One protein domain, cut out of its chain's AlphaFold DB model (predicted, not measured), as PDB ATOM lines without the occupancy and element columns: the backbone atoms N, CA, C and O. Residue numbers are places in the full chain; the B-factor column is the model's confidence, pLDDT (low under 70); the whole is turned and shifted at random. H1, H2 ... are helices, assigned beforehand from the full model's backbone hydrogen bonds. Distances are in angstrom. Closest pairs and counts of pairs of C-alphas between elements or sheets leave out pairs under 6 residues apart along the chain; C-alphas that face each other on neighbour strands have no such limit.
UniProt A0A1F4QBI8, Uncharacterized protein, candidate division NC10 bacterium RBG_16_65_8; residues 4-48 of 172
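AT A GLANCE: This is residues 4 to 48 of the 172 residues of an uncharacterized protein of candidate division NC10 bacterium RBG_16_65_8 (UniProt A0A1F4QBI8). Four short helices are set round a loosely filled middle, H1 and H2 on one side and H3 and H4 on the other, with few contacts between them. The links, residues 11 to 18, 27 to 33 and 39 to 43, bridge from one helix to the next round this middle. The printed part has 45 residues with four named helices, in the order H1, H2, H3, H4 along the chain, and no named strand; the class is all helix, with 24 residues in the helices. The whole is compact, with a radius of gyration of the C-alphas of 9.5 A, and its outline is rounded, spanning 23 by 23 by 16 A.

HOW THE PARTS SIT: The longest helix is H2, residues 19 to 26. H1, residues 5 to 10, only just touches it, with 3 pairs of C-alphas within 8 A. The closest C-alphas of the two are those of Val 5 and Val 22, 7.1 A apart. The lines of H1 and H2 stand at a steep tilt of 58 degrees, and the two run opposite ways. H3, residues 34 to 38, is apart from H2, although it follows H2 in the chain. H4, residues 44 to 48, is close to H3 but not clearly touching it, with 2 pairs of C-alphas within 8 A; the closest are those of Ala 38 and Arg 47, 6.1 A apart. H1 is apart from both H3 and H4, and H2 is apart from H4. In H1, H2, H3 and H4 every O i to N i+4 pair is within hydrogen-bond range.

IN THESE COORDINATES: H2 measures 10.6 A from C-alpha 19, at (-18.750, 130.808, 42.126), to C-alpha 26. H1 measures 9.1 A over residues 5 to 10 and begins with C-alpha 5 at (-11.235, 126.073, 42.663). H3, residues 34 to 38, is 6.2 A from first to last C-alpha, and H4, residues 44 to 48, is 6.4 A. H4 ends with C-alpha 48 at (-15.859, 114.143, 51.919).

THE WHOLE: The two C-alphas farthest apart are those of Asp 15 and His 35, at 23.8 A. The C-alphas of Thr 4 and Val 48, the first and last printed, are 15.4 A apart. The printed part has no cut. The link from H3 to H4 is tight, those from H1 to H2 and from H2 to H3 are short, and no link is long. The mean pLDDT of the printed part is 71.5. In this model it is under 70 at residues 4 to 17, 34, 44 to 45 and 48.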
ATOM      1  N   THR A   4      -7.661 122.874  43.879       69.81
ATOM      2  CA  THR A   4      -7.960 124.150  43.214       69.81
ATOM      3  C   THR A   4      -9.465 124.411  43.151       69.81
ATOM      4  O   THR A   4     -10.286 123.500  43.261       69.81
ATOM      5  N   VAL A   5      -9.837 125.670  42.910       64.75
ATOM      6  CA  VAL A   5     -11.235 126.073  42.663       64.75
ATOM      7  C   VAL A   5     -11.862 125.290  41.498       64.75
ATOM      8  O   VAL A   5     -13.051 124.976  41.533       64.75
ATOM      9  N   ASP A   6     -11.075 124.919  40.487       66.12
ATOM     10  CA  ASP A   6     -11.568 124.176  39.323       66.12
ATOM     11  C   ASP A   6     -11.875 122.705  39.647       66.12
ATOM     12  O   ASP A   6     -12.830 122.144  39.110       66.12
ATOM     13  N   MET A   7     -11.149 122.095  40.592       64.06
ATOM     14  CA  MET A   7     -11.441 120.735  41.070       64.06
ATOM     15  C   MET A   7     -12.776 120.667  41.826       64.06
ATOM     16  O   MET A   7     -13.507 119.691  41.686       64.06
ATOM     17  N   VAL A   8     -13.158 121.732  42.542       62.72
ATOM     18  CA  VAL A   8     -14.489 121.867  43.174       62.72
ATOM     19  C   VAL A   8     -15.601 121.848  42.124       62.72
ATOM     20  O   VAL A   8     -16.678 121.302  42.350       62.72
ATOM     21  N   ARG A   9     -15.352 122.438  40.951       63.12
ATOM     22  CA  ARG A   9     -16.329 122.462  39.856       63.12
ATOM     23  C   ARG A   9     -16.415 121.133  39.120       63.12
ATOM     24  O   ARG A   9     -17.513 120.740  38.746       63.12
ATOM     25  N   ALA A  10     -15.292 120.433  38.973       58.72
ATOM     26  CA  ALA A  10     -15.261 119.066  38.456       58.72
ATOM     27  C   ALA A  10     -15.958 118.062  39.394       58.72
ATOM     28  O   ALA A  10     -16.441 117.035  38.933       58.72
ATOM     29  N   ALA A  11     -16.062 118.385  40.689       57.78
ATOM     30  CA  ALA A  11     -16.715 117.559  41.699       57.78
ATOM     31  C   ALA A  11     -18.252 117.515  41.634       57.78
ATOM     32  O   ALA A  11     -18.873 116.998  42.558       57.78
ATOM     33  N   ASP A  12     -18.871 118.086  40.597       57.91
ATOM     34  CA  ASP A  12     -20.331 118.221  40.472       57.91
ATOM     35  C   ASP A  12     -20.980 118.967  41.663       57.91
ATOM     36  O   ASP A  12     -22.166 118.860  41.961       57.91
ATOM     37  N   LEU A  13     -20.174 119.763  42.375       60.19
ATOM     38  CA  LEU A  13     -20.608 120.677  43.435       60.19
ATOM     39  C   LEU A  13     -20.936 122.076  42.888       60.19
ATOM     40  O   LEU A  13     -21.373 122.946  43.640       60.19
ATOM     41  N   GLY A  14     -20.722 122.310  41.588       58.75
ATOM     42  CA  GLY A  14     -20.854 123.622  40.946       58.75
ATOM     43  C   GLY A  14     -22.256 124.230  41.035       58.75
ATOM     44  O   GLY A  14     -22.372 125.453  41.137       58.75
ATOM     45  N   ASP A  15     -23.288 123.383  41.070       63.41
ATOM     46  CA  ASP A  15     -24.684 123.802  41.233       63.41
ATOM     47  C   ASP A  15     -25.053 124.032  42.708       63.41
ATOM     48  O   ASP A  15     -25.811 124.952  43.019       63.41
ATOM     49  N   LYS A  16     -24.466 123.252  43.634       66.12
ATOM     50  CA  LYS A  16     -24.634 123.434  45.090       66.12
ATOM     51  C   LYS A  16     -23.910 124.696  45.595       66.12
ATOM     52  O   LYS A  16     -24.374 125.338  46.535       66.12
ATOM     53  N   TYR A  17     -22.801 125.080  44.954       69.38
ATOM     54  CA  TYR A  17     -21.961 126.211  45.355       69.38
ATOM     55  C   TYR A  17     -21.701 127.187  44.196       69.38
ATOM     56  O   TYR A  17     -20.761 127.008  43.411       69.38
ATOM     57  N   PRO A  18     -22.463 128.299  44.117       72.44
ATOM     58  CA  PRO A  18     -22.186 129.379  43.175       72.44
ATOM     59  C   PRO A  18     -20.744 129.888  43.299       72.44
ATOM     60  O   PRO A  18     -20.169 129.888  44.388       72.44
ATOM     61  N   ARG A  19     -20.167 130.391  42.197       72.69
ATOM     62  CA  ARG A  19     -18.750 130.808  42.126       72.69
ATOM     63  C   ARG A  19     -18.337 131.723  43.284       72.69
ATOM     64  O   ARG A  19     -17.335 131.456  43.933       72.69
ATOM     65  N   ALA A  20     -19.161 132.723  43.590       74.75
ATOM     66  CA  ALA A  20     -18.914 133.663  44.679       74.75
ATOM     67  C   ALA A  20     -18.823 132.984  46.061       74.75
ATOM     68  O   ALA A  20     -18.029 133.398  46.901       74.75
ATOM     69  N   ARG A  21     -19.597 131.915  46.309       77.50
ATOM     70  CA  ARG A  21     -19.514 131.141  47.559       77.50
ATOM     71  C   ARG A  21     -18.221 130.329  47.616       77.50
ATOM     72  O   ARG A  21     -17.604 130.288  48.673       77.50
ATOM     73  N   VAL A  22     -17.795 129.734  46.500       72.81
ATOM     74  CA  VAL A  22     -16.516 129.003  46.423       72.81
ATOM     75  C   VAL A  22     -15.332 129.946  46.648       72.81
ATOM     76  O   VAL A  22     -14.458 129.644  47.452       72.81
ATOM     77  N   GLU A  23     -15.334 131.122  46.015       75.56
ATOM     78  CA  GLU A  23     -14.298 132.150  46.196       75.56
ATOM     79  C   GLU A  23     -14.220 132.641  47.655       75.56
ATOM     80  O   GLU A  23     -13.121 132.837  48.181       75.56
ATOM     81  N   LEU A  24     -15.365 132.762  48.341       79.19
ATOM     82  CA  LEU A  24     -15.425 133.060  49.778       79.19
ATOM     83  C   LEU A  24     -14.853 131.925  50.642       79.19
ATOM     84  O   LEU A  24     -14.092 132.205  51.563       79.19
ATOM     85  N   LEU A  25     -15.183 130.662  50.347       77.19
ATOM     86  CA  LEU A  25     -14.645 129.496  51.067       77.19
ATOM     87  C   LEU A  25     -13.122 129.367  50.885       77.19
ATOM     88  O   LEU A  25     -12.397 129.047  51.827       77.19
ATOM     89  N   TRP A  26     -12.617 129.693  49.693       83.12
ATOM     90  CA  TRP A  26     -11.181 129.751  49.420       83.12
ATOM     91  C   TRP A  26     -10.519 130.987  50.041       83.12
ATOM     92  O   TRP A  26      -9.303 130.990  50.222       83.12
ATOM     93  N   ALA A  27     -11.285 132.004  50.448       82.94
ATOM     94  CA  ALA A  27     -10.793 133.233  51.077       82.94
ATOM     95  C   ALA A  27      -9.662 133.910  50.272       82.94
ATOM     96  O   ALA A  27      -8.670 134.368  50.832       82.94
ATOM     97  N   GLY A  28      -9.790 133.918  48.940       78.31
ATOM     98  CA  GLY A  28      -8.785 134.480  48.028       78.31
ATOM     99  C   GLY A  28      -7.533 133.621  47.816       78.31
ATOM    100  O   GLY A  28      -6.622 134.051  47.113       78.31
ATOM    101  N   ARG A  29      -7.470 132.412  48.390       79.38
ATOM    102  CA  ARG A  29      -6.410 131.436  48.101       79.38
ATOM    103  C   ARG A  29      -6.634 130.823  46.718       79.38
ATOM    104  O   ARG A  29      -7.771 130.659  46.289       79.38
ATOM    105  N   GLU A  30      -5.558 130.444  46.036       77.25
ATOM    106  CA  GLU A  30      -5.642 129.726  44.749       77.25
ATOM    107  C   GLU A  30      -5.937 128.229  44.940       77.25
ATOM    108  O   GLU A  30      -6.506 127.571  44.067       77.25
ATOM    109  N   TRP A  31      -5.582 127.689  46.107       78.69
ATOM    110  CA  TRP A  31      -5.787 126.297  46.475       78.69
ATOM    111  C   TRP A  31      -5.984 126.143  47.987       78.69
ATOM    112  O   TRP A  31      -5.572 127.000  48.769       78.69
ATOM    113  N   LEU A  32      -6.605 125.035  48.393       74.19
ATOM    114  CA  LEU A  32      -6.688 124.608  49.787       74.19
ATOM    115  C   LEU A  32      -5.902 123.315  49.985       74.19
ATOM    116  O   LEU A  32      -5.909 122.431  49.121       74.19
ATOM    117  N   SER A  33      -5.219 123.219  51.126       72.50
ATOM    118  CA  SER A  33      -4.744 121.932  51.614       72.50
ATOM    119  C   SER A  33      -5.925 121.101  52.098       72.50
ATOM    120  O   SER A  33      -7.027 121.602  52.337       72.50
ATOM    121  N   ALA A  34      -5.690 119.812  52.257       69.06
ATOM    122  CA  ALA A  34      -6.688 118.890  52.759       69.06
ATOM    123  C   ALA A  34      -7.187 119.272  54.165       69.06
ATOM    124  O   ALA A  34      -8.388 119.267  54.423       69.06
ATOM    125  N   HIS A  35      -6.279 119.718  55.040       71.44
ATOM    126  CA  HIS A  35      -6.624 120.226  56.367       71.44
ATOM    127  C   HIS A  35      -7.516 121.473  56.275       71.44
ATOM    128  O   HIS A  35      -8.524 121.591  56.971       71.44
ATOM    129  N   ALA A  36      -7.202 122.383  55.348       78.19
ATOM    130  CA  ALA A  36      -8.029 123.558  55.108       78.19
ATOM    131  C   ALA A  36      -9.424 123.202  54.555       78.19
ATOM    132  O   ALA A  36     -10.381 123.903  54.874       78.19
ATOM    133  N   VAL A  37      -9.558 122.117  53.781       76.50
ATOM    134  CA  VAL A  37     -10.860 121.599  53.321       76.50
ATOM    135  C   VAL A  37     -11.651 120.929  54.442       76.50
ATOM    136  O   VAL A  37     -12.854 121.166  54.552       76.50
ATOM    137  N   ALA A  38     -10.998 120.159  55.315       71.19
ATOM    138  CA  ALA A  38     -11.638 119.567  56.490       71.19
ATOM    139  C   ALA A  38     -12.229 120.639  57.430       71.19
ATOM    140  O   ALA A  38     -13.291 120.435  58.016       71.19
ATOM    141  N   GLY A  39     -11.583 121.807  57.514       74.38
ATOM    142  CA  GLY A  39     -12.044 122.959  58.292       74.38
ATOM    143  C   GLY A  39     -13.097 123.850  57.618       74.38
ATOM    144  O   GLY A  39     -13.482 124.861  58.204       74.38
ATOM    145  N   LEU A  40     -13.558 123.534  56.400       80.69
ATOM    146  CA  LEU A  40     -14.581 124.343  55.732       80.69
ATOM    147  C   LEU A  40     -15.934 124.239  56.443       80.69
ATOM    148  O   LEU A  40     -16.389 123.153  56.812       80.69
ATOM    149  N   ASP A  41     -16.608 125.384  56.551       82.38
ATOM    150  CA  ASP A  41     -17.995 125.490  57.006       82.38
ATOM    151  C   ASP A  41     -18.964 125.152  55.861       82.38
ATOM    152  O   ASP A  41     -19.600 126.013  55.239       82.38
ATOM    153  N   ILE A  42     -18.980 123.866  55.523       76.56
ATOM    154  CA  ILE A  42     -19.876 123.226  54.561       76.56
ATOM    155  C   ILE A  42     -20.354 121.891  55.156       76.56
ATOM    156  O   ILE A  42     -19.712 121.371  56.079       76.56
ATOM    157  N   PRO A  43     -21.464 121.317  54.660       76.56
ATOM    158  CA  PRO A  43     -21.910 119.992  55.057       76.56
ATOM    159  C   PRO A  43     -20.778 118.970  54.970       76.56
ATOM    160  O   PRO A  43     -19.964 118.981  54.046       76.56
ATOM    161  N   GLU A  44     -20.753 118.062  55.942       69.56
ATOM    162  CA  GLU A  44     -19.729 117.026  56.082       69.56
ATOM    163  C   GLU A  44     -19.486 116.254  54.779       69.56
ATOM    164  O   GLU A  44     -18.349 115.999  54.390       69.56
ATOM    165  N   TRP A  45     -20.562 115.990  54.051       64.56
ATOM    166  CA  TRP A  45     -20.557 115.263  52.794       64.56
ATOM    167  C   TRP A  45     -19.914 115.988  51.622       64.56
ATOM    168  O   TRP A  45     -19.262 115.364  50.785       64.56
ATOM    169  N   ASP A  46     -20.024 117.309  51.598       72.31
ATOM    170  CA  ASP A  46     -19.345 118.106  50.589       72.31
ATOM    171  C   ASP A  46     -17.838 118.158  50.887       72.31
ATOM    172  O   ASP A  46     -17.031 118.143  49.956       72.31
ATOM    173  N   ARG A  47     -17.432 118.108  52.169       74.50
ATOM    174  CA  ARG A  47     -16.013 117.947  52.547       74.50
ATOM    175  C   ARG A  47     -15.466 116.593  52.113       74.50
ATOM    176  O   ARG A  47     -14.405 116.553  51.501       74.50
ATOM    177  N   VAL A  48     -16.198 115.507  52.374       67.56
ATOM    178  CA  VAL A  48     -15.859 114.143  51.919       67.56
ATOM    179  C   VAL A  48     -15.628 114.123  50.407       67.56
ATOM    180  O   VAL A  48     -14.580 113.681  49.936       67.56
TER     181      VAL A  48